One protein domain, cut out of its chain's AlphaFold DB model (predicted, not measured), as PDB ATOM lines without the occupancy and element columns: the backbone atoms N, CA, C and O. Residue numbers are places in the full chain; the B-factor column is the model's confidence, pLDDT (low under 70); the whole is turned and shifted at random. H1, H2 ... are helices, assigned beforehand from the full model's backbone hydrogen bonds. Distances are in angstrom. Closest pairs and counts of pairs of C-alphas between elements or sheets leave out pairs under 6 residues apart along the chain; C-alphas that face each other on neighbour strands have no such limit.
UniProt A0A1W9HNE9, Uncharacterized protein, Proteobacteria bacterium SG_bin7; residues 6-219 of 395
ATOM      1  N   GLU A   6      27.914  26.387 -30.528       92.25
ATOM      2  CA  GLU A   6      28.632  27.670 -30.551       92.25
ATOM      3  C   GLU A   6      27.866  28.791 -29.826       92.25
ATOM      4  O   GLU A   6      28.429  29.548 -29.022       92.25
ATOM      5  N   ARG A   7      26.548  28.869 -30.043       93.50
ATOM      6  CA  ARG A   7      25.710  29.885 -29.399       93.50
ATOM      7  C   ARG A   7      25.529  29.624 -27.906       93.50
ATOM      8  O   ARG A   7      25.586  30.577 -27.125       93.50
ATOM      9  N   TYR A   8      25.383  28.362 -27.497       95.50
ATOM     10  CA  TYR A   8      25.375  27.986 -26.085       95.50
ATOM     11  C   TYR A   8      26.676  28.396 -25.392       95.50
ATOM     12  O   TYR A   8      26.630  29.077 -24.366       95.50
ATOM     13  N   PHE A   9      27.838  28.095 -25.982       94.62
ATOM     14  CA  PHE A   9      29.128  28.510 -25.424       94.62
ATOM     15  C   PHE A   9      29.296  30.029 -25.376       94.62
ATOM     16  O   PHE A   9      29.840  30.548 -24.402       94.62
ATOM     17  N   THR A  10      28.759  30.762 -26.355       95.12
ATOM     18  CA  THR A  10      28.688  32.232 -26.289       95.12
ATOM     19  C   THR A  10      27.886  32.683 -25.061       95.12
ATOM     20  O   THR A  10      28.302  33.600 -24.352       95.12
ATOM     21  N   GLY A  11      26.777  32.004 -24.751       96.00
ATOM     22  CA  GLY A  11      25.970  32.252 -23.553       96.00
ATOM     23  C   GLY A  11      26.712  31.925 -22.259       96.00
ATOM     24  O   GLY A  11      26.697  32.721 -21.318       96.00
ATOM     25  N   VAL A  12      27.428  30.800 -22.215       94.38
ATOM     26  CA  VAL A  12      28.279  30.430 -21.072       94.38
ATOM     27  C   VAL A  12      29.365  31.485 -20.844       94.38
ATOM     28  O   VAL A  12      29.554  31.913 -19.707       94.38
ATOM     29  N   ASN A  13      30.013  31.964 -21.909       92.06
ATOM     30  CA  ASN A  13      31.030  33.014 -21.834       92.06
ATOM     31  C   ASN A  13      30.446  34.357 -21.369       92.06
ATOM     32  O   ASN A  13      31.068  35.067 -20.572       92.06
ATOM     33  N   ALA A  14      29.238  34.704 -21.822       92.88
ATOM     34  CA  ALA A  14      28.519  35.887 -21.355       92.88
ATOM     35  C   ALA A  14      28.213  35.800 -19.851       92.88
ATOM     36  O   ALA A  14      28.417  36.768 -19.122       92.88
ATOM     37  N   TYR A  15      27.802  34.626 -19.366       91.62
ATOM     38  CA  TYR A  15      27.629  34.368 -17.937       91.62
ATOM     39  C   TYR A  15      28.942  34.531 -17.154       91.62
ATOM     40  O   TYR A  15      28.977  35.283 -16.181       91.62
ATOM     41  N   THR A  16      30.033  33.886 -17.576       86.06
ATOM     42  CA  THR A  16      31.309  33.919 -16.834       86.06
ATOM     43  C   THR A  16      31.965  35.298 -16.816       86.06
ATOM     44  O   THR A  16      32.660  35.626 -15.858       86.06
ATOM     45  N   SER A  17      31.745  36.107 -17.856       84.06
ATOM     46  CA  SER A  17      32.242  37.488 -17.947       84.06
ATOM     47  C   SER A  17      31.314  38.520 -17.296       84.06
ATOM     48  O   SER A  17      31.654  39.700 -17.248       84.06
ATOM     49  N   GLY A  18      30.140  38.110 -16.800       84.88
ATOM     50  CA  GLY A  18      29.150  39.022 -16.221       84.88
ATOM     51  C   GLY A  18      28.407  39.888 -17.248       84.88
ATOM     52  O   GLY A  18      27.740  40.851 -16.869       84.88
ATOM     53  N   ASN A  19      28.472  39.561 -18.543       91.31
ATOM     54  CA  ASN A  19      27.768  40.283 -19.602       91.31
ATOM     55  C   ASN A  19      26.277  39.899 -19.646       91.31
ATOM     56  O   ASN A  19      25.819  39.130 -20.498       91.31
ATOM     57  N   ALA A  20      25.504  40.458 -18.712       92.25
ATOM     58  CA  ALA A  20      24.077  40.174 -18.567       92.25
ATOM     59  C   ALA A  20      23.258  40.523 -19.822       92.25
ATOM     60  O   ALA A  20      22.308  39.811 -20.150       92.25
ATOM     61  N   ARG A  21      23.635  41.587 -20.547       95.00
ATOM     62  CA  ARG A  21      22.953  42.008 -21.780       95.00
ATOM     63  C   ARG A  21      23.076  40.943 -22.866       95.00
ATOM     64  O   ARG A  21      22.060  40.530 -23.417       95.00
ATOM     65  N   LEU A  22      24.296  40.477 -23.136       95.88
ATOM     66  CA  LEU A  22      24.534  39.439 -24.139       95.88
ATOM     67  C   LEU A  22      23.861  38.117 -23.750       95.88
ATOM     68  O   LEU A  22      23.263  37.460 -24.598       95.88
ATOM     69  N   LEU A  23      23.904  37.744 -22.467       95.75
ATOM     70  CA  LEU A  23      23.227  36.539 -21.987       95.75
ATOM     71  C   LEU A  23      21.710  36.599 -22.238       95.75
ATOM     72  O   LEU A  23      21.140  35.629 -22.732       95.75
ATOM     73  N   ASN A  24      21.063  37.737 -21.958       95.12
ATOM     74  CA  ASN A  24      19.631  37.916 -22.229       95.12
ATOM     75  C   ASN A  24      19.316  37.840 -23.730       95.12
ATOM     76  O   ASN A  24      18.403  37.117 -24.116       95.12
ATOM     77  N   GLN A  25      20.126  38.482 -24.578       95.88
ATOM     78  CA  GLN A  25      19.975  38.397 -26.038       95.88
ATOM     79  C   GLN A  25      20.067  36.954 -26.556       95.88
ATOM     80  O   GLN A  25      19.373  36.574 -27.497       95.88
ATOM     81  N   ILE A  26      20.932  36.131 -25.959       96.12
ATOM     82  CA  ILE A  26      21.063  34.718 -26.328       96.12
ATOM     83  C   ILE A  26      19.836  33.921 -25.876       96.12
ATOM     84  O   ILE A  26      19.323  33.129 -26.660       96.12
ATOM     85  N   LEU A  27      19.331  34.163 -24.662       95.62
ATOM     86  CA  LEU A  27      18.131  33.504 -24.126       95.62
ATOM     87  C   LEU A  27      16.862  33.797 -24.948       95.62
ATOM     88  O   LEU A  27      16.009  32.919 -25.112       95.62
ATOM     89  N   GLU A  28      16.757  35.007 -25.493       94.12
ATOM     90  CA  GLU A  28      15.662  35.436 -26.373       94.12
ATOM     91  C   GLU A  28      15.778  34.856 -27.793       94.12
ATOM     92  O   GLU A  28      14.786  34.770 -28.517       94.12
ATOM     93  N   SER A  29      16.969  34.397 -28.190       91.25
ATOM     94  CA  SER A  29      17.206  33.850 -29.525       91.25
ATOM     95  C   SER A  29      16.416  32.561 -29.779       91.25
ATOM     96  O   SER A  29      16.235  31.717 -28.896       91.25
ATOM     97  N   LYS A  30      15.997  32.366 -31.035       90.69
ATOM     98  CA  LYS A  30      15.480  31.081 -31.541       90.69
ATOM     99  C   LYS A  30      16.597  30.096 -31.914       90.69
ATOM    100  O   LYS A  30      16.316  28.943 -32.196       90.69
ATOM    101  N   SER A  31      17.853  30.546 -31.910       88.75
ATOM    102  CA  SER A  31      19.028  29.771 -32.334       88.75
ATOM    103  C   SER A  31      19.610  28.847 -31.254       88.75
ATOM    104  O   SER A  31      20.751  28.423 -31.397       88.75
ATOM    105  N   ILE A  32      18.903  28.647 -30.141       93.12
ATOM    106  CA  ILE A  32      19.291  27.723 -29.069       93.12
ATOM    107  C   ILE A  32      18.089  26.856 -28.687       93.12
ATOM    108  O   ILE A  32      16.946  27.332 -28.699       93.12
ATOM    109  N   SER A  33      18.348  25.597 -28.354       93.19
ATOM    110  CA  SER A  33      17.352  24.599 -27.971       93.19
ATOM    111  C   SER A  33      16.709  24.918 -26.616       93.19
ATOM    112  O   SER A  33      17.183  25.753 -25.839       93.19
ATOM    113  N   ALA A  34      15.602  24.238 -26.306       92.31
ATOM    114  CA  ALA A  34      14.950  24.364 -25.004       92.31
ATOM    115  C   ALA A  34      15.871  23.918 -23.849       92.31
ATOM    116  O   ALA A  34      15.901  24.564 -22.802       92.31
ATOM    117  N   GLU A  35      16.654  22.859 -24.056       94.44
ATOM    118  CA  GLU A  35      17.632  22.343 -23.091       94.44
ATOM    119  C   GLU A  35      18.779  23.338 -22.862       94.44
ATOM    120  O   GLU A  35      19.098  23.668 -21.717       94.44
ATOM    121  N   GLU A  36      19.337  23.917 -23.930       95.44
ATOM    122  CA  GLU A  36      20.355  24.973 -23.832       95.44
ATOM    123  C   GLU A  36      19.822  26.198 -23.072       95.44
ATOM    124  O   GLU A  36      20.517  26.756 -22.213       95.44
ATOM    125  N   LYS A  37      18.567  26.597 -23.330       95.50
ATOM    126  CA  LYS A  37      17.898  27.680 -22.589       95.50
ATOM    127  C   LYS A  37      17.797  27.366 -21.103       95.50
ATOM    128  O   LYS A  37      18.153  28.223 -20.298       95.50
ATOM    129  N   ILE A  38      17.365  26.162 -20.728       95.81
ATOM    130  CA  ILE A  38      17.276  25.733 -19.322       95.81
ATOM    131  C   ILE A  38      18.636  25.881 -18.626       95.81
ATOM    132  O   ILE A  38      18.729  26.502 -17.563       95.81
ATOM    133  N   LEU A  39      19.706  25.384 -19.248       97.12
ATOM    134  CA  LEU A  39      21.063  25.438 -18.698       97.12
ATOM    135  C   LEU A  39      21.585  26.876 -18.542       97.12
ATOM    136  O   LEU A  39      22.269  27.193 -17.560       97.12
ATOM    137  N   LEU A  40      21.284  27.763 -19.492       97.38
ATOM    138  CA  LEU A  40      21.668  29.176 -19.418       97.38
ATOM    139  C   LEU A  40      20.828  29.956 -18.394       97.38
ATOM    140  O   LEU A  40      21.375  30.805 -17.686       97.38
ATOM    141  N   ILE A  41      19.538  29.639 -18.248       96.81
ATOM    142  CA  ILE A  41      18.679  30.208 -17.198       96.81
ATOM    143  C   ILE A  41      19.189  29.790 -15.817       96.81
ATOM    144  O   ILE A  41      19.329  30.648 -14.948       96.81
ATOM    145  N   ALA A  42      19.551  28.521 -15.616       96.81
ATOM    146  CA  ALA A  42      20.124  28.059 -14.350       96.81
ATOM    147  C   ALA A  42      21.407  28.829 -13.980       96.81
ATOM    148  O   ALA A  42      21.552  29.299 -12.851       96.81
ATOM    149  N   ARG A  43      22.307  29.064 -14.946       95.94
ATOM    150  CA  ARG A  43      23.503  29.910 -14.745       95.94
ATOM    151  C   ARG A  43      23.144  31.354 -14.397       95.94
ATOM    152  O   ARG A  43      23.726  31.928 -13.479       95.94
ATOM    153  N   LYS A  44      22.155  31.943 -15.074       95.12
ATOM    154  CA  LYS A  44      21.642  33.278 -14.727       95.12
ATOM    155  C   LYS A  44      21.083  33.315 -13.299       95.12
ATOM    156  O   LYS A  44      21.313  34.275 -12.573       95.12
ATOM    157  N   LEU A  45      20.385  32.274 -12.857       94.94
ATOM    158  CA  LEU A  45      19.891  32.182 -11.482       94.94
ATOM    159  C   LEU A  45      21.043  32.090 -10.469       94.94
ATOM    160  O   LEU A  45      20.975  32.736  -9.421       94.94
ATOM    161  N   PHE A  46      22.139  31.395 -10.794       90.75
ATOM    162  CA  PHE A  46      23.351  31.392  -9.963       90.75
ATOM    163  C   PHE A  46      23.964  32.782  -9.798       90.75
ATOM    164  O   PHE A  46      24.288  33.162  -8.670       90.75
ATOM    165  N   SER A  47      24.076  33.575 -10.872       86.50
ATOM    166  CA  SER A  47      24.603  34.946 -10.755       86.50
ATOM    167  C   SER A  47      23.701  35.845  -9.901       86.50
ATOM    168  O   SER A  47      24.193  36.727  -9.197       86.50
ATOM    169  N   LEU A  48      22.397  35.560  -9.876       88.38
ATOM    170  CA  LEU A  48      21.404  36.217  -9.022       88.38
ATOM    171  C   LEU A  48      21.288  35.603  -7.616       88.38
ATOM    172  O   LEU A  48      20.417  36.003  -6.845       88.38
ATOM    173  N   LYS A  49      22.151  34.641  -7.262       86.31
ATOM    174  CA  LYS A  49      22.151  33.897  -5.987       86.31
ATOM    175  C   LYS A  49      20.882  33.074  -5.714       86.31
ATOM    176  O   LYS A  49      20.711  32.576  -4.602       86.31
ATOM    177  N   LYS A  50      20.043  32.843  -6.722       92.12
ATOM    178  CA  LYS A  50      18.795  32.066  -6.656       92.12
ATOM    179  C   LYS A  50      19.059  30.566  -6.858       92.12
ATOM    180  O   LYS A  50      18.578  29.951  -7.804       92.12
ATOM    181  N   HIS A  51      19.867  29.974  -5.975       90.31
ATOM    182  CA  HIS A  51      20.329  28.583  -6.114       90.31
ATOM    183  C   HIS A  51      19.201  27.549  -5.961       90.31
ATOM    184  O   HIS A  51      19.257  26.510  -6.607       90.31
ATOM    185  N   VAL A  52      18.172  27.842  -5.155       93.19
ATOM    186  CA  VAL A  52      16.988  26.972  -5.001       93.19
ATOM    187  C   VAL A  52      16.166  26.941  -6.290       93.19
ATOM    188  O   VAL A  52      15.917  25.870  -6.820       93.19
ATOM    189  N   GLU A  53      15.850  28.105  -6.870       96.44
ATOM    190  CA  GLU A  53      15.130  28.181  -8.153       96.44
ATOM    191  C   GLU A  53      15.907  27.481  -9.283       96.44
ATOM    192  O   GLU A  53      15.319  26.813 -10.132       96.44
ATOM    193  N   ALA A  54      17.240  27.615  -9.293       96.25
ATOM    194  CA  ALA A  54      18.095  26.927 -10.257       96.25
ATOM    195  C   ALA A  54      18.068  25.405 -10.068       96.25
ATOM    196  O   ALA A  54      18.017  24.673 -11.054       96.25
ATOM    197  N   PHE A  55      18.098  24.935  -8.819       96.12
ATOM    198  CA  PHE A  55      17.965  23.520  -8.494       96.12
ATOM    199  C   PHE A  55      16.616  22.974  -8.970       96.12
ATOM    200  O   PHE A  55      16.607  22.036  -9.759       96.12
ATOM    201  N   ASP A  56      15.504  23.618  -8.607       95.31
ATOM    202  CA  ASP A  56      14.158  23.188  -9.005       95.31
ATOM    203  C   ASP A  56      13.995  23.122 -10.529       95.31
ATOM    204  O   ASP A  56      13.343  22.219 -11.055       95.31
ATOM    205  N   LEU A  57      14.585  24.079 -11.253       95.31
ATOM    206  CA  LEU A  57      14.571  24.109 -12.715       95.31
ATOM    207  C   LEU A  57      15.321  22.913 -13.325       95.31
ATOM    208  O   LEU A  57      14.846  22.323 -14.296       95.31
ATOM    209  N   LEU A  58      16.495  22.581 -12.784       95.50
ATOM    210  CA  LEU A  58      17.347  21.503 -13.290       95.50
ATOM    211  C   LEU A  58      16.835  20.116 -12.877       95.50
ATOM    212  O   LEU A  58      16.944  19.168 -13.654       95.50
ATOM    213  N   ASP A  59      16.283  19.986 -11.674       90.50
ATOM    214  CA  ASP A  59      15.845  18.708 -11.116       90.50
ATOM    215  C   ASP A  59      14.552  18.207 -11.777       90.50
ATOM    216  O   ASP A  59      14.485  17.061 -12.217       90.50
ATOM    217  N   LYS A  60      13.571  19.101 -11.998       85.25
ATOM    218  CA  LYS A  60      12.276  18.772 -12.637       85.25
ATOM    219  C   LYS A  60      12.388  18.235 -14.066       85.25
ATOM    220  O   LYS A  60      11.443  17.631 -14.571       85.25
ATOM    221  N   LYS A  61      13.502  18.486 -14.752       73.12
ATOM    222  CA  LYS A  61      13.769  17.975 -16.102       73.12
ATOM    223  C   LYS A  61      14.769  16.834 -16.003       73.12
ATOM    224  O   LYS A  61      15.969  17.056 -16.080       73.12
ATOM    225  N   THR A  62      14.265  15.622 -15.795       65.56
ATOM    226  CA  THR A  62      15.098  14.450 -15.489       65.56
ATOM    227  C   THR A  62      15.839  13.874 -16.692       65.56
ATOM    228  O   THR A  62      16.889  13.274 -16.487       65.56
ATOM    229  N   ASN A  63      15.340  14.082 -17.916       71.06
ATOM    230  CA  ASN A  63      15.864  13.432 -19.117       71.06
ATOM    231  C   ASN A  63      16.193  14.481 -20.180       71.06
ATOM    232  O   ASN A  63      15.295  14.958 -20.871       71.06
ATOM    233  N   PHE A  64      17.465  14.859 -20.264       90.56
ATOM    234  CA  PHE A  64      17.998  15.554 -21.431       90.56
ATOM    235  C   PHE A  64      18.357  14.497 -22.481       90.56
ATOM    236  O   PHE A  64      18.943  13.470 -22.129       90.56
ATOM    237  N   GLU A  65      17.975  14.711 -23.738       89.19
ATOM    238  CA  GLU A  65      18.210  13.720 -24.802       89.19
ATOM    239  C   GLU A  65      19.671  13.721 -25.265       89.19
ATOM    240  O   GLU A  65      20.252  12.667 -25.535       89.19
ATOM    241  N   ASP A  66      20.287  14.903 -25.326       93.56
ATOM    242  CA  ASP A  66      21.685  15.044 -25.710       93.56
ATOM    243  C   ASP A  66      22.630  14.798 -24.524       93.56
ATOM    244  O   ASP A  66      22.556  15.453 -23.480       93.56
ATOM    245  N   LEU A  67      23.589  13.883 -24.712       94.56
ATOM    246  CA  LEU A  67      24.543  13.492 -23.671       94.56
ATOM    247  C   LEU A  67      25.404  14.667 -23.182       94.56
ATOM    248  O   LEU A  67      25.749  14.726 -22.000       94.56
ATOM    249  N   PHE A  68      25.782  15.602 -24.060       96.25
ATOM    250  CA  PHE A  68      26.563  16.774 -23.661       96.25
ATOM    251  C   PHE A  68      25.718  17.729 -22.810       96.25
ATOM    252  O   PHE A  68      26.183  18.180 -21.759       96.25
ATOM    253  N   LEU A  69      24.475  17.999 -23.209       96.06
ATOM    254  CA  LEU A  69      23.576  18.868 -22.451       96.06
ATOM    255  C   LEU A  69      23.168  18.233 -21.108       96.06
ATOM    256  O   LEU A  69      23.153  18.944 -20.097       96.06
ATOM    257  N   ASP A  70      22.958  16.912 -21.037       96.25
ATOM    258  CA  ASP A  70      22.762  16.215 -19.754       96.25
ATOM    259  C   ASP A  70      24.023  16.279 -18.872       96.25
ATOM    260  O   ASP A  70      23.950  16.490 -17.659       96.25
ATOM    261  N   SER A  71      25.218  16.194 -19.465       97.38
ATOM    262  CA  SER A  71      26.479  16.378 -18.727       97.38
ATOM    263  C   SER A  71      26.593  17.788 -18.136       97.38
ATOM    264  O   SER A  71      27.002  17.956 -16.981       97.38
ATOM    265  N   GLU A  72      26.208  18.821 -18.891       97.44
ATOM    266  CA  GLU A  72      26.178  20.206 -18.408       97.44
ATOM    267  C   GLU A  72      25.115  20.388 -17.314       97.44
ATOM    268  O   GLU A  72      25.376  21.103 -16.342       97.44
ATOM    269  N   ARG A  73      23.962  19.711 -17.405       97.06
ATOM    270  CA  ARG A  73      22.944  19.676 -16.342       97.06
ATOM    271  C   ARG A  73      23.500  19.069 -15.058       97.06
ATOM    272  O   ARG A  73      23.431  19.707 -14.007       97.06
ATOM    273  N   ASN A  74      24.078  17.871 -15.135       97.62
ATOM    274  CA  ASN A  74      24.656  17.174 -13.985       97.62
ATOM    275  C   ASN A  74      25.775  18.007 -13.331       97.62
ATOM    276  O   ASN A  74      25.815  18.152 -12.108       97.62
ATOM    277  N   TYR A  75      26.625  18.665 -14.128       97.88
ATOM    278  CA  TYR A  75      27.637  19.593 -13.612       97.88
ATOM    279  C   TYR A  75      27.023  20.743 -12.787       97.88
ATOM    280  O   TYR A  75      27.518  21.068 -11.702       97.88
ATOM    281  N   LEU A  76      25.925  21.344 -13.261       97.12
ATOM    282  CA  LEU A  76      25.228  22.413 -12.538       97.12
ATOM    283  C   LEU A  76      24.499  21.914 -11.288       97.12
ATOM    284  O   LEU A  76      24.563  22.588 -10.262       97.12
ATOM    285  N   LEU A  77      23.857  20.742 -11.339       96.81
ATOM    286  CA  LEU A  77      23.245  20.111 -10.164       96.81
ATOM    287  C   LEU A  77      24.288  19.852  -9.073       96.81
ATOM    288  O   LEU A  77      24.058  20.170  -7.906       96.81
ATOM    289  N   SER A  78      25.480  19.386  -9.458       97.06
ATOM    290  CA  SER A  78      26.627  19.260  -8.552       97.06
ATOM    291  C   SER A  78      26.955  20.593  -7.859       97.06
ATOM    292  O   SER A  78      27.172  20.638  -6.646       97.06
ATOM    293  N   ASN A  79      26.935  21.707  -8.600       94.44
ATOM    294  CA  ASN A  79      27.178  23.038  -8.034       94.44
ATOM    295  C   ASN A  79      26.064  23.480  -7.067       94.44
ATOM    296  O   ASN A  79      26.375  24.093  -6.042       94.44
ATOM    297  N   CYS A  80      24.797  23.142  -7.342       94.19
ATOM    298  CA  CYS A  80      23.682  23.359  -6.410       94.19
ATOM    299  C   CYS A  80      23.886  22.580  -5.106       94.19
ATOM    300  O   CYS A  80      23.856  23.166  -4.027       94.19
ATOM    301  N   HIS A  81      24.155  21.276  -5.185       93.88
ATOM    302  CA  HIS A  81      24.366  20.450  -3.993       93.88
ATOM    303  C   HIS A  81      25.574  20.905  -3.172       93.88
ATOM    304  O   HIS A  81      25.485  20.997  -1.949       93.88
ATOM    305  N   SER A  82      26.661  21.300  -3.839       90.25
ATOM    306  CA  SER A  82      27.820  21.929  -3.198       90.25
ATOM    307  C   SER A  82      27.454  23.239  -2.490       90.25
ATOM    308  O   SER A  82      27.948  23.527  -1.400       90.25
ATOM    309  N   TYR A  83      26.550  24.041  -3.063       86.12
ATOM    310  CA  TYR A  83      26.003  25.224  -2.394       86.12
ATOM    311  C   TYR A  83      25.217  24.883  -1.129       86.12
ATOM    312  O   TYR A  83      25.398  25.548  -0.110       86.12
ATOM    313  N   PHE A  84      24.441  23.805  -1.155       83.56
ATOM    314  CA  PHE A  84      23.707  23.309   0.010       83.56
ATOM    315  C   PHE A  84      24.552  22.457   0.967       83.56
ATOM    316  O   PHE A  84      24.021  21.947   1.947       83.56
ATOM    317  N   SER A  85      25.860  22.317   0.719       82.12
ATOM    318  CA  SER A  85      26.767  21.454   1.493       82.12
ATOM    319  C   SER A  85      26.336  19.980   1.563       82.12
ATOM    320  O   SER A  85      26.706  19.275   2.495       82.12
ATOM    321  N   ASN A  86      25.579  19.509   0.568       87.69
ATOM    322  CA  ASN A  86      25.270  18.095   0.372       87.69
ATOM    323  C   ASN A  86      26.377  17.483  -0.499       87.69
ATOM    324  O   ASN A  86      26.284  17.473  -1.730       87.69
ATOM    325  N   TRP A  87      27.480  17.090   0.137       88.50
ATOM    326  CA  TRP A  87      28.717  16.708  -0.549       88.50
ATOM    327  C   TRP A  87      28.576  15.397  -1.317       88.50
ATOM    328  O   TRP A  87      29.127  15.277  -2.408       88.50
ATOM    329  N   GLU A  88      27.801  14.454  -0.794       91.12
ATOM    330  CA  GLU A  88      27.536  13.151  -1.396       91.12
ATOM    331  C   GLU A  88      26.818  13.313  -2.739       91.12
ATOM    332  O   GLU A  88      27.291  12.813  -3.761       91.12
ATOM    333  N   ASN A  89      25.733  14.096  -2.778       94.88
ATOM    334  CA  ASN A  89      25.048  14.379  -4.039       94.88
ATOM    335  C   ASN A  89      25.898  15.260  -4.961       94.88
ATOM    336  O   ASN A  89      25.898  15.056  -6.175       94.88
ATOM    337  N   ALA A  90      26.667  16.212  -4.419       96.62
ATOM    338  CA  ALA A  90      27.587  17.005  -5.231       96.62
ATOM    339  C   ALA A  90      28.605  16.113  -5.963       96.62
ATOM    340  O   ALA A  90      28.824  16.301  -7.159       96.62
ATOM    341  N   ILE A  91      29.167  15.110  -5.281       97.94
ATOM    342  CA  ILE A  91      30.066  14.110  -5.869       97.94
ATOM    343  C   ILE A  91      29.330  13.277  -6.917       97.94
ATOM    344  O   ILE A  91      29.788  13.231  -8.056       97.94
ATOM    345  N   LEU A  92      28.170  12.705  -6.577       97.56
ATOM    346  CA  LEU A  92      27.386  11.855  -7.482       97.56
ATOM    347  C   LEU A  92      27.121  12.534  -8.833       97.56
ATOM    348  O   LEU A  92      27.379  11.962  -9.892       97.56
ATOM    349  N   TYR A  93      26.608  13.765  -8.812       97.88
ATOM    350  CA  TYR A  93      26.294  14.492 -10.043       97.88
ATOM    351  C   TYR A  93      27.552  14.964 -10.783       97.88
ATOM    352  O   TYR A  93      27.574  14.976 -12.014       97.88
ATOM    353  N   SER A  94      28.621  15.320 -10.065       98.44
ATOM    354  CA  SER A  94      29.879  15.723 -10.703       98.44
ATOM    355  C   SER A  94      30.570  14.543 -11.390       98.44
ATOM    356  O   SER A  94      31.094  14.701 -12.490       98.44
ATOM    357  N   GLU A  95      30.501  13.348 -10.803       98.25
ATOM    358  CA  GLU A  95      31.046  12.112 -11.369       98.25
ATOM    359  C   GLU A  95      30.278  11.674 -12.621       98.25
ATOM    360  O   GLU A  95      30.897  11.388 -13.647       98.25
ATOM    361  N   LYS A  96      28.937  11.741 -12.600       97.69
ATOM    362  CA  LYS A  96      28.105  11.525 -13.801       97.69
ATOM    363  C   LYS A  96      28.517  12.440 -14.958       97.69
ATOM    364  O   LYS A  96      28.684  11.975 -16.088       97.69
ATOM    365  N   ALA A  97      28.717  13.729 -14.675       98.25
ATOM    366  CA  ALA A  97      29.181  14.691 -15.670       98.25
ATOM    367  C   ALA A  97      30.601  14.362 -16.158       98.25
ATOM    368  O   ALA A  97      30.850  14.345 -17.361       98.25
ATOM    369  N   PHE A  98      31.526  14.060 -15.244       98.56
ATOM    370  CA  PHE A  98      32.921  13.744 -15.559       98.56
ATOM    371  C   PHE A  98      33.054  12.545 -16.497       98.56
ATOM    372  O   PHE A  98      33.716  12.645 -17.534       98.56
ATOM    373  N   LEU A  99      32.388  11.434 -16.176       98.19
ATOM    374  CA  LEU A  99      32.410  10.221 -16.995       98.19
ATOM    375  C   LEU A  99      31.829  10.475 -18.390       98.19
ATOM    376  O   LEU A  99      32.427  10.090 -19.396       98.19
ATOM    377  N   SER A 100      30.717  11.205 -18.465       97.94
ATOM    378  CA  SER A 100      30.083  11.550 -19.739       97.94
ATOM    379  C   SER A 100      30.963  12.475 -20.586       97.94
ATOM    380  O   SER A 100      31.146  12.234 -21.781       97.94
ATOM    381  N   TYR A 101      31.627  13.469 -19.985       98.12
ATOM    382  CA  TYR A 101      32.594  14.299 -20.707       98.12
ATOM    383  C   TYR A 101      33.832  13.528 -21.170       98.12
ATOM    384  O   TYR A 101      34.359  13.854 -22.237       98.12
ATOM    385  N   LYS A 102      34.295  12.512 -20.424       97.56
ATOM    386  CA  LYS A 102      35.369  11.616 -20.891       97.56
ATOM    387  C   LYS A 102      34.927  10.839 -22.129       97.56
ATOM    388  O   LYS A 102      35.677  10.818 -23.104       97.56
ATOM    389  N   ASN A 103      33.704  10.305 -22.136       97.12
ATOM    390  CA  ASN A 103      33.133   9.621 -23.304       97.12
ATOM    391  C   ASN A 103      33.049  10.553 -24.522       97.12
ATOM    392  O   ASN A 103      33.428  10.177 -25.628       97.12
ATOM    393  N   LEU A 104      32.639  11.803 -24.301       96.44
ATOM    394  CA  LEU A 104      32.553  12.846 -25.330       96.44
ATOM    395  C   LEU A 104      33.910  13.464 -25.713       96.44
ATOM    396  O   LEU A 104      33.965  14.308 -26.607       96.44
ATOM    397  N   LYS A 105      35.004  13.104 -25.023       96.06
ATOM    398  CA  LYS A 105      36.336  13.729 -25.148       96.06
ATOM    399  C   LYS A 105      36.301  15.262 -25.002       96.06
ATOM    400  O   LYS A 105      37.092  15.983 -25.613       96.06
ATOM    401  N   HIS A 106      35.387  15.780 -24.181       95.62
ATOM    402  CA  HIS A 106      35.162  17.213 -24.001       95.62
ATOM    403  C   HIS A 106      36.055  17.781 -22.883       95.62
ATOM    404  O   HIS A 106      35.660  17.834 -21.717       95.62
ATOM    405  N   LYS A 107      37.266  18.222 -23.250       96.00
ATOM    406  CA  LYS A 107      38.334  18.657 -22.324       96.00
ATOM    407  C   LYS A 107      37.881  19.642 -21.244       96.00
ATOM    408  O   LYS A 107      38.061  19.354 -20.064       96.00
ATOM    409  N   ARG A 108      37.221  20.748 -21.612       94.75
ATOM    410  CA  ARG A 108      36.678  21.715 -20.638       94.75
ATOM    411  C   ARG A 108      35.781  21.048 -19.593       94.75
ATOM    412  O   ARG A 108      35.891  21.353 -18.408       94.75
ATOM    413  N   GLY A 109      34.884  20.165 -20.028       96.88
ATOM    414  CA  GLY A 109      33.957  19.466 -19.141       96.88
ATOM    415  C   GLY A 109      34.678  18.505 -18.198       96.88
ATOM    416  O   GLY A 109      34.417  18.537 -16.996       96.88
ATOM    417  N   ILE A 110      35.638  17.732 -18.722       98.44
ATOM    418  CA  ILE A 110      36.509  16.840 -17.935       98.44
ATOM    419  C   ILE A 110      37.245  17.645 -16.861       98.44
ATOM    420  O   ILE A 110      37.196  17.289 -15.685       98.44
ATOM    421  N   PHE A 111      37.871  18.763 -17.244       98.00
ATOM    422  CA  PHE A 111      38.588  19.620 -16.306       98.00
ATOM    423  C   PHE A 111      37.663  20.149 -15.204       98.00
ATOM    424  O   PHE A 111      37.954  19.961 -14.029       98.00
ATOM    425  N   LEU A 112      36.539  20.782 -15.555       96.06
ATOM    426  CA  LEU A 112      35.664  21.437 -14.573       96.06
ATOM    427  C   LEU A 112      35.012  20.457 -13.590       96.06
ATOM    428  O   LEU A 112      34.903  20.758 -12.402       96.06
ATOM    429  N   SER A 113      34.568  19.298 -14.074       98.06
ATOM    430  CA  SER A 113      33.940  18.282 -13.221       98.06
ATOM    431  C   SER A 113      34.971  17.553 -12.356       98.06
ATOM    432  O   SER A 113      34.784  17.462 -11.146       98.06
ATOM    433  N   GLY A 114      36.117  17.150 -12.913       98.12
ATOM    434  CA  GLY A 114      37.198  16.545 -12.125       98.12
ATOM    435  C   GLY A 114      37.808  17.514 -11.106       98.12
ATOM    436  O   GLY A 114      38.131  17.121  -9.985       98.12
ATOM    437  N   TYR A 115      37.872  18.806 -11.440       97.38
ATOM    438  CA  TYR A 115      38.258  19.857 -10.505       97.38
ATOM    439  C   TYR A 115      37.315  19.919  -9.300       97.38
ATOM    440  O   TYR A 115      37.767  19.891  -8.152       97.38
ATOM    441  N   ASN A 116      36.004  19.945  -9.550       96.50
ATOM    442  CA  ASN A 116      34.993  19.926  -8.498       96.50
ATOM    443  C   ASN A 116      35.076  18.652  -7.647       96.50
ATOM    444  O   ASN A 116      35.083  18.753  -6.421       96.50
ATOM    445  N   LEU A 117      35.206  17.479  -8.277       98.00
ATOM    446  CA  LEU A 117      35.372  16.203  -7.576       98.00
ATOM    447  C   LEU A 117      36.569  16.241  -6.631       98.00
ATOM    448  O   LEU A 117      36.427  15.899  -5.458       98.00
ATOM    449  N   SER A 118      37.718  16.739  -7.097       96.81
ATOM    450  CA  SER A 118      38.907  16.882  -6.254       96.81
ATOM    451  C   SER A 118      38.619  17.731  -5.011       96.81
ATOM    452  O   SER A 118      38.895  17.314  -3.887       96.81
ATOM    453  N   ALA A 119      37.952  18.874  -5.185       92.56
ATOM    454  CA  ALA A 119      37.595  19.756  -4.084       92.56
ATOM    455  C   ALA A 119      36.590  19.105  -3.117       92.56
ATOM    456  O   ALA A 119      36.702  19.292  -1.904       92.56
ATOM    457  N   PHE A 120      35.612  18.349  -3.621       93.38
ATOM    458  CA  PHE A 120      34.596  17.702  -2.787       93.38
ATOM    459  C   PHE A 120      35.177  16.538  -1.984       93.38
ATOM    460  O   PHE A 120      34.970  16.478  -0.773       93.38
ATOM    461  N   PHE A 121      35.987  15.679  -2.608       93.62
ATOM    462  CA  PHE A 121      36.695  14.618  -1.891       93.62
ATOM    463  C   PHE A 121      37.662  15.184  -0.851       93.62
ATOM    464  O   PHE A 121      37.728  14.674   0.267       93.62
ATOM    465  N   ASN A 122      38.357  16.283  -1.165       88.25
ATOM    466  CA  ASN A 122      39.205  16.969  -0.194       88.25
ATOM    467  C   ASN A 122      38.397  17.462   1.022       88.25
ATOM    468  O   ASN A 122      38.821  17.257   2.158       88.25
ATOM    469  N   ARG A 123      37.200  18.032   0.807       83.12
ATOM    470  CA  ARG A 123      36.298  18.477   1.890       83.12
ATOM    471  C   ARG A 123      35.828  17.343   2.803       83.12
ATOM    472  O   ARG A 123      35.590  17.611   3.979       83.12
ATOM    473  N   LEU A 124      35.699  16.126   2.275       83.88
ATOM    474  CA  LEU A 124      35.335  14.922   3.030       83.88
ATOM    475  C   LEU A 124      36.538  14.211   3.670       83.88
ATOM    476  O   LEU A 124      36.369  13.165   4.286       83.88
ATOM    477  N   GLY A 125      37.752  14.748   3.527       82.81
ATOM    478  CA  GLY A 125      38.954  14.109   4.058       82.81
ATOM    479  C   GLY A 125      39.384  12.860   3.284       82.81
ATOM    480  O   GLY A 125      40.098  12.029   3.828       82.81
ATOM    481  N   LEU A 126      38.975  12.720   2.019       88.81
ATOM    482  CA  LEU A 126      39.344  11.613   1.131       88.81
ATOM    483  C   LEU A 126      40.488  12.044   0.198       88.81
ATOM    484  O   LEU A 126      40.324  12.166  -1.020       88.81
ATOM    485  N   GLN A 127      41.664  12.330   0.770       89.25
ATOM    486  CA  GLN A 127      42.745  13.033   0.059       89.25
ATOM    487  C   GLN A 127      43.333  12.226  -1.105       89.25
ATOM    488  O   GLN A 127      43.668  12.809  -2.133       89.25
ATOM    489  N   GLN A 128      43.417  10.898  -0.984       91.88
ATOM    490  CA  GLN A 128      43.955  10.046  -2.054       91.88
ATOM    491  C   GLN A 128      43.061  10.058  -3.301       91.88
ATOM    492  O   GLN A 128      43.545  10.190  -4.423       91.88
ATOM    493  N   ILE A 129      41.740  10.007  -3.104       95.25
ATOM    494  CA  ILE A 129      40.768  10.098  -4.203       95.25
ATOM    495  C   ILE A 129      40.803  11.502  -4.814       95.25
ATOM    496  O   ILE A 129      40.846  11.645  -6.035       95.25
ATOM    497  N   SER A 130      40.871  12.542  -3.974       94.88
ATOM    498  CA  SER A 130      41.066  13.921  -4.436       94.88
ATOM    499  C   SER A 130      42.296  14.053  -5.338       94.88
ATOM    500  O   SER A 130      42.209  14.692  -6.384       94.88
ATOM    501  N   TYR A 131      43.432  13.474  -4.944       96.06
ATOM    502  CA  TYR A 131      44.677  13.551  -5.703       96.06
ATOM    503  C   TYR A 131      44.587  12.818  -7.042       96.06
ATOM    504  O   TYR A 131      45.000  13.370  -8.061       96.06
ATOM    505  N   LYS A 132      43.963  11.634  -7.067       97.25
ATOM    506  CA  LYS A 132      43.712  10.885  -8.307       97.25
ATOM    507  C   LYS A 132      42.972  11.743  -9.339       97.25
ATOM    508  O   LYS A 132      43.417  11.845 -10.480       97.25
ATOM    509  N   TYR A 133      41.905  12.433  -8.932       97.62
ATOM    510  CA  TYR A 133      41.176  13.334  -9.831       97.62
ATOM    511  C   TYR A 133      42.025  14.521 -10.308       97.62
ATOM    512  O   TYR A 133      41.938  14.883 -11.480       97.62
ATOM    513  N   LEU A 134      42.881  15.095  -9.451       96.81
ATOM    514  CA  LEU A 134      43.812  16.153  -9.868       96.81
ATOM    515  C   LEU A 134      44.790  15.671 -10.936       96.81
ATOM    516  O   LEU A 134      45.045  16.406 -11.886       96.81
ATOM    517  N   GLN A 135      45.312  14.451 -10.802       97.31
ATOM    518  CA  GLN A 135      46.203  13.855 -11.798       97.31
ATOM    519  C   GLN A 135      45.474  13.585 -13.120       97.31
ATOM    520  O   GLN A 135      46.006  13.890 -14.189       97.31
ATOM    521  N   GLU A 136      44.244  13.070 -13.063       96.50
ATOM    522  CA  GLU A 136      43.460  12.745 -14.261       96.50
ATOM    523  C   GLU A 136      43.113  13.973 -15.121       96.50
ATOM    524  O   GLU A 136      43.037  13.855 -16.345       96.50
ATOM    525  N   ILE A 137      42.928  15.154 -14.521       97.25
ATOM    526  CA  ILE A 137      42.528  16.363 -15.261       97.25
ATOM    527  C   ILE A 137      43.689  17.168 -15.858       97.25
ATOM    528  O   ILE A 137      43.424  18.093 -16.628       97.25
ATOM    529  N   ILE A 138      44.954  16.834 -15.566       96.94
ATOM    530  CA  ILE A 138      46.134  17.590 -16.044       96.94
ATOM    531  C   ILE A 138      46.134  17.713 -17.573       96.94
ATOM    532  O   ILE A 138      46.329  18.799 -18.118       96.94
ATOM    533  N   SER A 139      45.863  16.612 -18.277       95.62
ATOM    534  CA  SER A 139      45.844  16.561 -19.748       95.62
ATOM    535  C   SER A 139      44.657  17.301 -20.383       95.62
ATOM    536  O   SER A 139      44.629  17.515 -21.599       95.62
ATOM    537  N   SER A 140      43.676  17.696 -19.567       96.62
ATOM    538  CA  SER A 140      42.460  18.407 -19.980       96.62
ATOM    539  C   SER A 140      42.536  19.916 -19.741       96.62
ATOM    540  O   SER A 140      41.558  20.615 -19.986       96.62
ATOM    541  N   VAL A 141      43.680  20.427 -19.280       96.31
ATOM    542  CA  VAL A 141      43.922  21.863 -19.115       96.31
ATOM    543  C   VAL A 141      44.134  22.526 -20.479       96.31
ATOM    544  O   VAL A 141      45.003  22.127 -21.249       96.31
ATOM    545  N   GLU A 142      43.360  23.570 -20.764       94.12
ATOM    546  CA  GLU A 142      43.324  24.263 -22.060       94.12
ATOM    547  C   GLU A 142      43.799  25.721 -21.989       94.12
ATOM    548  O   GLU A 142      44.116  26.307 -23.019       94.12
ATOM    549  N   ASN A 143      43.854  26.331 -20.801       92.81
ATOM    550  CA  ASN A 143      44.251  27.735 -20.645       92.81
ATOM    551  C   ASN A 143      44.935  28.031 -19.300       92.81
ATOM    552  O   ASN A 143      44.944  27.213 -18.380       92.81
ATOM    553  N   GLU A 144      45.509  29.233 -19.192       94.19
ATOM    554  CA  GLU A 144      46.241  29.686 -18.003       94.19
ATOM    555  C   GLU A 144      45.358  29.800 -16.754       94.19
ATOM    556  O   GLU A 144      45.808  29.445 -15.665       94.19
ATOM    557  N   GLY A 145      44.089  30.192 -16.903       93.88
ATOM    558  CA  GLY A 145      43.130  30.217 -15.796       93.88
ATOM    559  C   GLY A 145      42.912  28.827 -15.194       93.88
ATOM    560  O   GLY A 145      42.950  28.657 -13.978       93.88
ATOM    561  N   GLN A 146      42.777  27.802 -16.036       94.94
ATOM    562  CA  GLN A 146      42.663  26.408 -15.600       94.94
ATOM    563  C   GLN A 146      43.961  25.882 -14.971       94.94
ATOM    564  O   GLN A 146      43.895  25.196 -13.950       94.94
ATOM    565  N   LYS A 147      45.140  26.243 -15.499       95.94
ATOM    566  CA  LYS A 147      46.428  25.934 -14.838       95.94
ATOM    567  C   LYS A 147      46.485  26.522 -13.431       95.94
ATOM    568  O   LYS A 147      46.916  25.857 -12.494       95.94
ATOM    569  N   ALA A 148      46.024  27.757 -13.277       96.69
ATOM    570  CA  ALA A 148      46.028  28.448 -12.001       96.69
ATOM    571  C   ALA A 148      45.010  27.844 -11.011       96.69
ATOM    572  O   ALA A 148      45.319  27.668  -9.832       96.69
ATOM    573  N   LEU A 149      43.829  27.435 -11.489       96.31
ATOM    574  CA  LEU A 149      42.861  26.668 -10.697       96.31
ATOM    575  C   LEU A 149      43.439  25.335 -10.220       96.31
ATOM    576  O   LEU A 149      43.298  24.989  -9.046       96.31
ATOM    577  N   LEU A 150      44.117  24.611 -11.111       96.69
ATOM    578  CA  LEU A 150      44.770  23.347 -10.796       96.69
ATOM    579  C   LEU A 150      45.860  23.533  -9.730       96.69
ATOM    580  O   LEU A 150      45.876  22.793  -8.748       96.69
ATOM    581  N   ALA A 151      46.695  24.568  -9.859       97.69
ATOM    582  CA  ALA A 151      47.691  24.929  -8.850       97.69
ATOM    583  C   ALA A 151      47.040  25.236  -7.488       97.69
ATOM    584  O   ALA A 151      47.470  24.713  -6.460       97.69
ATOM    585  N   ARG A 152      45.921  25.979  -7.457       97.31
ATOM    586  CA  ARG A 152      45.142  26.184  -6.221       97.31
ATOM    587  C   ARG A 152      44.709  24.860  -5.584       97.31
ATOM    588  O   ARG A 152      44.810  24.718  -4.369       97.31
ATOM    589  N   ALA A 153      44.217  23.900  -6.364       96.50
ATOM    590  CA  ALA A 153      43.772  22.627  -5.799       96.50
ATOM    591  C   ALA A 153      44.937  21.742  -5.327       96.50
ATOM    592  O   ALA A 153      44.829  21.129  -4.263       96.50
ATOM    593  N   PHE A 154      46.076  21.743  -6.030       97.44
ATOM    594  CA  PHE A 154      47.302  21.119  -5.522       97.44
ATOM    595  C   PHE A 154      47.781  21.766  -4.223       97.44
ATOM    596  O   PHE A 154      48.207  21.052  -3.319       97.44
ATOM    597  N   SER A 155      47.656  23.088  -4.081       97.00
ATOM    598  CA  SER A 155      47.956  23.769  -2.820       97.00
ATOM    599  C   SER A 155      47.095  23.243  -1.667       97.00
ATOM    600  O   SER A 155      47.628  22.878  -0.618       97.00
ATOM    601  N   CYS A 156      45.780  23.110  -1.872       94.38
ATOM    602  CA  CYS A 156      44.893  22.504  -0.876       94.38
ATOM    603  C   CYS A 156      45.307  21.064  -0.545       94.38
ATOM    604  O   CYS A 156      45.375  20.706   0.629       94.38
ATOM    605  N   TYR A 157      45.632  20.250  -1.554       93.94
ATOM    606  CA  TYR A 157      46.114  18.885  -1.345       93.94
ATOM    607  C   TYR A 157      47.392  18.850  -0.493       93.94
ATOM    608  O   TYR A 157      47.397  18.213   0.561       93.94
ATOM    609  N   TYR A 158      48.445  19.575  -0.875       94.88
ATOM    610  CA  TYR A 158      49.704  19.594  -0.122       94.88
ATOM    611  C   TYR A 158      49.526  20.137   1.299       94.88
ATOM    612  O   TYR A 158      50.088  19.579   2.241       94.88
ATOM    613  N   SER A 159      48.662  21.140   1.482       93.50
ATOM    614  CA  SER A 159      48.294  21.639   2.811       93.50
ATOM    615  C   SER A 159      47.681  20.541   3.680       93.50
ATOM    616  O   SER A 159      48.064  20.397   4.842       93.50
ATOM    617  N   THR A 160      46.800  19.697   3.117       89.44
ATOM    618  CA  THR A 160      46.226  18.575   3.880       89.44
ATOM    619  C   THR A 160      47.265  17.543   4.318       89.44
ATOM    620  O   THR A 160      47.093  16.941   5.376       89.44
ATOM    621  N   GLN A 161      48.353  17.396   3.556       90.38
ATOM    622  CA  GLN A 161      49.500  16.536   3.871       90.38
ATOM    623  C   GLN A 161      50.529  17.216   4.792       90.38
ATOM    624  O   GLN A 161      51.605  16.676   5.024       90.38
ATOM    625  N   SER A 162      50.230  18.415   5.303       91.44
ATOM    626  CA  SER A 162      51.168  19.253   6.059       91.44
ATOM    627  C   SER A 162      52.454  19.642   5.308       91.44
ATOM    628  O   SER A 162      53.392  20.143   5.931       91.44
ATOM    629  N   ASP A 163      52.491  19.496   3.979       94.56
ATOM    630  CA  ASP A 163      53.578  19.975   3.119       94.56
ATOM    631  C   ASP A 163      53.316  21.441   2.740       94.56
ATOM    632  O   ASP A 163      52.924  21.786   1.622       94.56
ATOM    633  N   TYR A 164      53.456  22.326   3.731       94.56
ATOM    634  CA  TYR A 164      53.121  23.742   3.566       94.56
ATOM    635  C   TYR A 164      54.054  24.461   2.593       94.56
ATOM    636  O   TYR A 164      53.615  25.412   1.953       94.56
ATOM    637  N   ALA A 165      55.300  23.999   2.444       95.31
ATOM    638  CA  ALA A 165      56.248  24.560   1.487       95.31
ATOM    639  C   ALA A 165      55.735  24.374   0.052       95.31
ATOM    640  O   ALA A 165      55.504  25.363  -0.646       95.31
ATOM    641  N   LYS A 166      55.411  23.132  -0.347       97.50
ATOM    642  CA  LYS A 166      54.807  22.883  -1.667       97.50
ATOM    643  C   LYS A 166      53.439  23.537  -1.805       97.50
ATOM    644  O   LYS A 166      53.101  24.039  -2.876       97.50
ATOM    645  N   ALA A 167      52.639  23.571  -0.737       97.38
ATOM    646  CA  ALA A 167      51.365  24.283  -0.767       97.38
ATOM    647  C   ALA A 167      51.552  25.782  -1.069       97.38
ATOM    648  O   ALA A 167      50.777  26.347  -1.848       97.38
ATOM    649  N   GLY A 168      52.590  26.398  -0.494       97.62
ATOM    650  CA  GLY A 168      53.026  27.776  -0.727       97.62
ATOM    651  C   GLY A 168      53.453  28.034  -2.167       97.62
ATOM    652  O   GLY A 168      52.966  28.969  -2.800       97.62
ATOM    653  N   GLU A 169      54.298  27.166  -2.720       98.19
ATOM    654  CA  GLU A 169      54.725  27.245  -4.123       98.19
ATOM    655  C   GLU A 169      53.520  27.212  -5.073       98.19
ATOM    656  O   GLU A 169      53.366  28.072  -5.944       98.19
ATOM    657  N   GLN A 170      52.610  26.256  -4.865       98.31
ATOM    658  CA  GLN A 170      51.430  26.086  -5.710       98.31
ATOM    659  C   GLN A 170      50.448  27.258  -5.600       98.31
ATOM    660  O   GLN A 170      49.911  27.711  -6.615       98.31
ATOM    661  N   ILE A 171      50.220  27.794  -4.396       98.06
ATOM    662  CA  ILE A 171      49.317  28.943  -4.255       98.06
ATOM    663  C   ILE A 171      49.926  30.212  -4.846       98.06
ATOM    664  O   ILE A 171      49.195  31.011  -5.428       98.06
ATOM    665  N   GLN A 172      51.251  30.371  -4.791       97.25
ATOM    666  CA  GLN A 172      51.934  31.486  -5.440       97.25
ATOM    667  C   GLN A 172      51.793  31.414  -6.967       97.25
ATOM    668  O   GLN A 172      51.511  32.433  -7.599       97.25
ATOM    669  N   ILE A 173      51.905  30.219  -7.562       96.94
ATOM    670  CA  ILE A 173      51.632  30.006  -8.995       96.94
ATOM    671  C   ILE A 173      50.206  30.451  -9.344       96.94
ATOM    672  O   ILE A 173      50.008  31.155 -10.337       96.94
ATOM    673  N   ALA A 174      49.219  30.072  -8.528       97.44
ATOM    674  CA  ALA A 174      47.827  30.453  -8.743       97.44
ATOM    675  C   ALA A 174      47.609  31.973  -8.604       97.44
ATOM    676  O   ALA A 174      46.954  32.584  -9.450       97.44
ATOM    677  N   ILE A 175      48.195  32.599  -7.576       96.06
ATOM    678  CA  ILE A 175      48.094  34.044  -7.312       96.06
ATOM    679  C   ILE A 175      48.740  34.871  -8.434       96.06
ATOM    680  O   ILE A 175      48.175  35.874  -8.874       96.06
ATOM    681  N   ASN A 176      49.869  34.427  -8.987       95.56
ATOM    682  CA  ASN A 176      50.535  35.120 -10.098       95.56
ATOM    683  C   ASN A 176      49.699  35.130 -11.397       95.56
ATOM    684  O   ASN A 176      50.010  35.871 -12.330       95.56
ATOM    685  N   LYS A 177      48.635  34.321 -11.461       95.38
ATOM    686  CA  LYS A 177      47.745  34.146 -12.617       95.38
ATOM    687  C   LYS A 177      46.297  34.558 -12.334       95.38
ATOM    688  O   LYS A 177      45.393  34.181 -13.074       95.38
ATOM    689  N   LEU A 178      46.047  35.359 -11.292       92.88
ATOM    690  CA  LEU A 178      44.686  35.801 -10.940       92.88
ATOM    691  C   LEU A 178      43.961  36.470 -12.112       92.88
ATOM    692  O   LEU A 178      42.779  36.213 -12.324       92.88
ATOM    693  N   LYS A 179      44.667  37.275 -12.914       91.75
ATOM    694  CA  LYS A 179      44.096  37.956 -14.088       91.75
ATOM    695  C   LYS A 179      43.495  37.002 -15.130       91.75
ATOM    696  O   LYS A 179      42.635  37.421 -15.895       91.75
ATOM    697  N   ASP A 180      43.932  35.742 -15.143       93.00
ATOM    698  CA  ASP A 180      43.485  34.716 -16.089       93.00
ATOM    699  C   ASP A 180      42.270  33.926 -15.559       93.00
ATOM    700  O   ASP A 180      41.731  33.058 -16.245       93.00
ATOM    701  N   MET A 181      41.824  34.213 -14.333       90.56
ATOM    702  CA  MET A 181      40.648  33.616 -13.704       90.56
ATOM    703  C   MET A 181      39.454  34.574 -13.737       90.56
ATOM    704  O   MET A 181      39.616  35.796 -13.717       90.56
ATOM    705  N   ASN A 182      38.233  34.034 -13.675       84.94
ATOM    706  CA  ASN A 182      37.077  34.868 -13.350       84.94
ATOM    707  C   ASN A 182      37.169  35.380 -11.902       84.94
ATOM    708  O   ASN A 182      37.862  34.820 -11.053       84.94
ATOM    709  N   PHE A 183      36.420  36.437 -11.613       82.31
ATOM    710  CA  PHE A 183      36.461  37.127 -10.328       82.31
ATOM    711  C   PHE A 183      36.186  36.223  -9.107       82.31
ATOM    712  O   PHE A 183      36.838  36.366  -8.073       82.31
ATOM    713  N   LEU A 184      35.256  35.266  -9.210       81.06
ATOM    714  CA  LEU A 184      34.940  34.353  -8.104       81.06
ATOM    715  C   LEU A 184      36.111  33.414  -7.792       81.06
ATOM    716  O   LEU A 184      36.432  33.164  -6.624       81.06
ATOM    717  N   ASP A 185      36.762  32.908  -8.833       88.06
ATOM    718  CA  ASP A 185      37.934  32.050  -8.705       88.06
ATOM    719  C   ASP A 185      39.147  32.814  -8.168       88.06
ATOM    720  O   ASP A 185      39.884  32.271  -7.340       88.06
ATOM    721  N   GLN A 186      39.309  34.090  -8.534       90.06
ATOM    722  CA  GLN A 186      40.336  34.959  -7.950       90.06
ATOM    723  C   GLN A 186      40.168  35.076  -6.433       90.06
ATOM    724  O   GLN A 186      41.083  34.779  -5.665       90.06
ATOM    725  N   VAL A 187      38.963  35.445  -5.999       87.00
ATOM    726  CA  VAL A 187      38.595  35.566  -4.584       87.00
ATOM    727  C   VAL A 187      38.828  34.259  -3.823       87.00
ATOM    728  O   VAL A 187      39.371  34.260  -2.713       87.00
ATOM    729  N   THR A 188      38.426  33.134  -4.411       88.19
ATOM    730  CA  THR A 188      38.579  31.816  -3.783       88.19
ATOM    731  C   THR A 188      40.056  31.438  -3.662       88.19
ATOM    732  O   THR A 188      40.474  30.912  -2.632       88.19
ATOM    733  N   THR A 189      40.865  31.754  -4.676       93.50
ATOM    734  CA  THR A 189      42.324  31.564  -4.661       93.50
ATOM    735  C   THR A 189      42.986  32.370  -3.559       93.50
ATOM    736  O   THR A 189      43.732  31.812  -2.759       93.50
ATOM    737  N   LEU A 190      42.649  33.652  -3.450       92.69
ATOM    738  CA  LEU A 190      43.150  34.516  -2.386       92.69
ATOM    739  C   LEU A 190      42.735  33.993  -0.996       92.69
ATOM    740  O   LEU A 190      43.551  33.964  -0.079       92.69
ATOM    741  N   SER A 191      41.501  33.503  -0.844       90.19
ATOM    742  CA  SER A 191      41.012  32.936   0.428       90.19
ATOM    743  C   SER A 191      41.782  31.679   0.852       90.19
ATOM    744  O   SER A 191      42.027  31.481   2.041       90.19
ATOM    745  N   VAL A 192      42.185  30.830  -0.102       92.56
ATOM    746  CA  VAL A 192      43.102  29.706   0.164       92.56
ATOM    747  C   VAL A 192      44.492  30.232   0.527       92.56
ATOM    748  O   VAL A 192      45.073  29.768   1.504       92.56
ATOM    749  N   GLY A 193      44.988  31.242  -0.195       94.56
ATOM    750  CA  GLY A 193      46.259  31.915   0.089       94.56
ATOM    751  C   GLY A 193      46.387  32.399   1.528       94.56
ATOM    752  O   GLY A 193      47.420  32.156   2.142       94.56
ATOM    753  N   LEU A 194      45.334  32.989   2.106       92.75
ATOM    754  CA  LEU A 194      45.334  33.387   3.519       92.75
ATOM    755  C   LEU A 194      45.670  32.222   4.458       92.75
ATOM    756  O   LEU A 194      46.543  32.347   5.313       92.75
ATOM    757  N   ASP A 195      45.005  31.080   4.300       92.00
ATOM    758  CA  ASP A 195      45.247  29.923   5.169       92.00
ATOM    759  C   ASP A 195      46.686  29.399   5.011       92.00
ATOM    760  O   ASP A 195      47.372  29.145   6.001       92.00
ATOM    761  N   ILE A 196      47.179  29.314   3.772       95.75
ATOM    762  CA  ILE A 196      48.536  28.832   3.476       95.75
ATOM    763  C   ILE A 196      49.610  29.779   4.015       95.75
ATOM    764  O   ILE A 196      50.513  29.331   4.722       95.75
ATOM    765  N   PHE A 197      49.508  31.081   3.743       95.81
ATOM    766  CA  PHE A 197      50.488  32.061   4.219       95.81
ATOM    767  C   PHE A 197      50.499  32.162   5.742       95.81
ATOM    768  O   PHE A 197      51.569  32.296   6.336       95.81
ATOM    769  N   PHE A 198      49.346  32.005   6.401       94.00
ATOM    770  CA  PHE A 198      49.312  31.901   7.857       94.00
ATOM    771  C   PHE A 198      50.083  30.672   8.362       94.00
ATOM    772  O   PHE A 198      50.923  30.802   9.255       94.00
ATOM    773  N   ARG A 199      49.847  29.490   7.775       93.44
ATOM    774  CA  ARG A 199      50.526  28.232   8.153       93.44
ATOM    775  C   ARG A 199      52.035  28.278   7.905       93.44
ATOM    776  O   ARG A 199      52.794  27.721   8.697       93.44
ATOM    777  N   LEU A 200      52.460  28.980   6.856       93.88
ATOM    778  CA  LEU A 200      53.865  29.259   6.543       93.88
ATOM    779  C   LEU A 200      54.488  30.363   7.407       93.88
ATOM    780  O   LEU A 200      55.701  30.539   7.376       93.88
ATOM    781  N   LYS A 201      53.684  31.088   8.196       92.88
ATOM    782  CA  LYS A 201      54.091  32.290   8.945       92.88
ATOM    783  C   LYS A 201      54.584  33.440   8.050       92.88
ATOM    784  O   LYS A 201      55.283  34.333   8.522       92.88
ATOM    785  N   GLU A 202      54.172  33.467   6.786       95.12
ATOM    786  CA  GLU A 202      54.426  34.563   5.844       95.12
ATOM    787  C   GLU A 202      53.404  35.694   6.064       95.12
ATOM    788  O   GLU A 202      52.521  35.953   5.244       95.12
ATOM    789  N   PHE A 203      53.478  36.349   7.227       92.56
ATOM    790  CA  PHE A 203      52.446  37.293   7.672       92.56
ATOM    791  C   PHE A 203      52.320  38.548   6.799       92.56
ATOM    792  O   PHE A 203      51.226  39.096   6.708       92.56
ATOM    793  N   GLU A 204      53.397  38.974   6.139       93.62
ATOM    794  CA  GLU A 204      53.360  40.102   5.199       93.62
ATOM    795  C   GLU A 204      52.470  39.781   3.992       93.62
ATOM    796  O   GLU A 204      51.528  40.519   3.705       93.62
ATOM    797  N   LYS A 205      52.669  38.614   3.363       94.06
ATOM    798  CA  LYS A 205      51.813  38.150   2.258       94.06
ATOM    799  C   LYS A 205      50.377  37.903   2.708       94.06
ATOM    800  O   LYS A 205      49.437  38.195   1.969       94.06
ATOM    801  N   PHE A 206      50.184  37.396   3.928       93.44
ATOM    802  CA  PHE A 206      48.852  37.278   4.522       93.44
ATOM    803  C   PHE A 206      48.141  38.641   4.580       93.44
ATOM    804  O   PHE A 206      47.001  38.757   4.130       93.44
ATOM    805  N   ASP A 207      48.812  39.675   5.102       91.44
ATOM    806  CA  ASP A 207      48.259  41.031   5.205       91.44
ATOM    807  C   ASP A 207      47.937  41.627   3.822       91.44
ATOM    808  O   ASP A 207      46.904  42.280   3.653       91.44
ATOM    809  N   GLU A 208      48.801  41.411   2.826       92.38
ATOM    810  CA  GLU A 208      48.579  41.854   1.443       92.38
ATOM    811  C   GLU A 208      47.325  41.224   0.837       92.38
ATOM    812  O   GLU A 208      46.438  41.933   0.349       92.38
ATOM    813  N   VAL A 209      47.209  39.898   0.921       91.62
ATOM    814  CA  VAL A 209      46.049  39.158   0.415       91.62
ATOM    815  C   VAL A 209      44.771  39.580   1.134       91.62
ATOM    816  O   VAL A 209      43.744  39.789   0.483       91.62
ATOM    817  N   LEU A 210      44.820  39.760   2.458       88.56
ATOM    818  CA  LEU A 210      43.659  40.170   3.246       88.56
ATOM    819  C   LEU A 210      43.127  41.530   2.772       88.56
ATOM    820  O   LEU A 210      41.928  41.661   2.523       88.56
ATOM    821  N   LYS A 211      44.015  42.509   2.547       88.31
ATOM    822  CA  LYS A 211      43.647  43.837   2.018       88.31
ATOM    823  C   LYS A 211      42.985  43.762   0.642       88.31
ATOM    824  O   LYS A 211      42.076  44.546   0.363       88.31
ATOM    825  N   ILE A 212      43.440  42.859  -0.230       88.06
ATOM    826  CA  ILE A 212      42.841  42.665  -1.559       88.06
ATOM    827  C   ILE A 212      41.422  42.119  -1.402       88.06
ATOM    828  O   ILE A 212      40.477  42.704  -1.933       88.06
ATOM    829  N   ILE A 213      41.262  41.041  -0.633       84.69
ATOM    830  CA  ILE A 213      39.971  40.381  -0.414       84.69
ATOM    831  C   ILE A 213      38.950  41.345   0.202       84.69
ATOM    832  O   ILE A 213      37.816  41.404  -0.274       84.69
ATOM    833  N   GLU A 214      39.330  42.152   1.195       81.31
ATOM    834  CA  GLU A 214      38.416  43.097   1.860       81.31
ATOM    835  C   GLU A 214      37.789  44.120   0.896       81.31
ATOM    836  O   GLU A 214      36.664  44.578   1.111       81.31
ATOM    837  N   ARG A 215      38.466  44.447  -0.210       81.62
ATOM    838  CA  ARG A 215      37.949  45.379  -1.225       81.62
ATOM    839  C   ARG A 215      36.920  44.748  -2.162       81.62
ATOM    840  O   ARG A 215      36.163  45.478  -2.799       81.62
ATOM    841  N   THR A 216      36.856  43.419  -2.248       74.00
ATOM    842  CA  THR A 216      36.072  42.718  -3.281       74.00
ATOM    843  C   THR A 216      34.557  42.708  -3.041       74.00
ATOM    844  O   THR A 216      33.821  42.389  -3.969       74.00
ATOM    845  N   LYS A 217      34.058  43.094  -1.850       66.88
ATOM    846  CA  LYS A 217      32.625  43.218  -1.445       66.88
ATOM    847  C   LYS A 217      31.701  42.012  -1.733       66.88
ATOM    848  O   LYS A 217      30.525  42.031  -1.373       66.88
ATOM    849  N   MET A 218      32.207  40.952  -2.349       61.84
ATOM    850  CA  MET A 218      31.469  39.796  -2.832       61.84
ATOM    851  C   MET A 218      32.188  38.531  -2.388       61.84
ATOM    852  O   MET A 218      32.996  37.979  -3.128       61.84
ATOM    853  N   LEU A 219      31.866  38.034  -1.193       61.44
ATOM    854  CA  LEU A 219      32.402  36.753  -0.754       61.44
ATOM    855  C   LEU A 219      31.237  35.856  -0.357       61.44
ATOM    856  O   LEU A 219      30.531  36.089   0.624       61.44
TER     857      LEU A 219
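Overview. This is residues 6 to 219 of the 395 residues of an uncharacterized protein of Proteobacteria bacterium SG_bin7 (UniProt A0A1W9HNE9). The printed part is an arch of helices in which the chain zigzags from H1 at one end to H12 at the other, each helix folding back beside the one before it. H1, H3, H5, H7, H9 and H11 line the hollow side of the arch, and H2, H4, H6, H8, H10 and H12 cover them from outside; H1 and H11 stay apart across the opening. You will read 214 residues with twelve named helices, H1 to H12 in that order, and no named strand: the class is all helix. The whole is compact, with a radius of gyration of the C-alphas of 17.6 A, yet elongated, with spans of 55 by 36 by 29 A.

Arrangement. Start at residues 6 to 16, H1, and go on to residues 20 to 28, H2: they touch, closest at the C-alphas of Gly 11 and Leu 23, 5.3 A apart, and run opposite ways at a shallow tilt of 33 degrees, only just short of steep. Next comes H3, residues 34 to 47, which touches H1 and runs the same way at 10 degrees, with the C-alphas of Tyr 8 and Glu 36 closest at 6.3 A. H3 touches H2 with residues 37 to 41 alone, closest at the C-alphas of Leu 27 and Lys 37, 6.0 A. Look then at H4, residues 51 to 59, which touches H3 at the C-alphas of Ala 42 and Ala 54, 4.7 A apart. H5, residues 67 to 83, touches H3 with residues 69 to 76 alone, closest at the C-alphas of Leu 39 and Arg 73, 6.5 A. From H5 on, you meet a bundle, up and down, each helix running against the one before it: H5, H6 at residues 87 to 103, H7 at 107 to 123, H8 at 127 to 136, H9 at 144 to 160, H10 at 164 to 175 and H11 at 183 to 200. H5 and H6 touch with 32 pairs of C-alphas within 8 A, closest at Ser 78 and Ala 90, 4.1 A. H5 and H7 only just touch, with 3 such pairs, closest at the C-alphas of Tyr 75 and Ser 113, 6.4 A. H7 touches H8 at the C-alphas of Ser 118 and Ser 130, 4.1 A, and H9 at those of Ala 119 and Ala 153, 7.0 A. H9 touches H10 at the C-alphas of Ser 155 and Ala 167, 4.0 A, and H11 at those of Arg 152 and Thr 189, 6.3 A. H12, residues 203 to 215, touches H11, closest at the C-alphas of Leu 194 and Phe 206, 5.3 A. From H1 to H12, each two helices that follow each other form a hairpin. In H1 to H10 every O i to N i+4 pair is within hydrogen-bond range; in H11 13 of 14 are, and in H12 8 of 9.

Along the chain. Find C-alpha 6 at (28.632, 27.670, -30.551); H1 runs 15.3 A from there, H2 12.4 A, H3 20.2 A and H4 11.9 A. H5 begins at C-alpha 67, (24.543, 13.492, -23.671), and is 24.3 A long; H6 is 24.2 A, H7 24.3 A, H8 14.3 A, H9 24.5 A and H10 15.8 A. H11, 25.5 A, is the longest by residues, and H12, 18.8 A, ends at C-alpha 215, (37.949, 45.379, -1.225).

Size, cuts and confidence. The C-alphas of Lys 30 and Lys 201, 56.0 A apart, are the two farthest apart. The printed part has no cut and no long link. The mean pLDDT of the printed part is 92.8; look for values under 70 at residue 62 and residues 217 to 219.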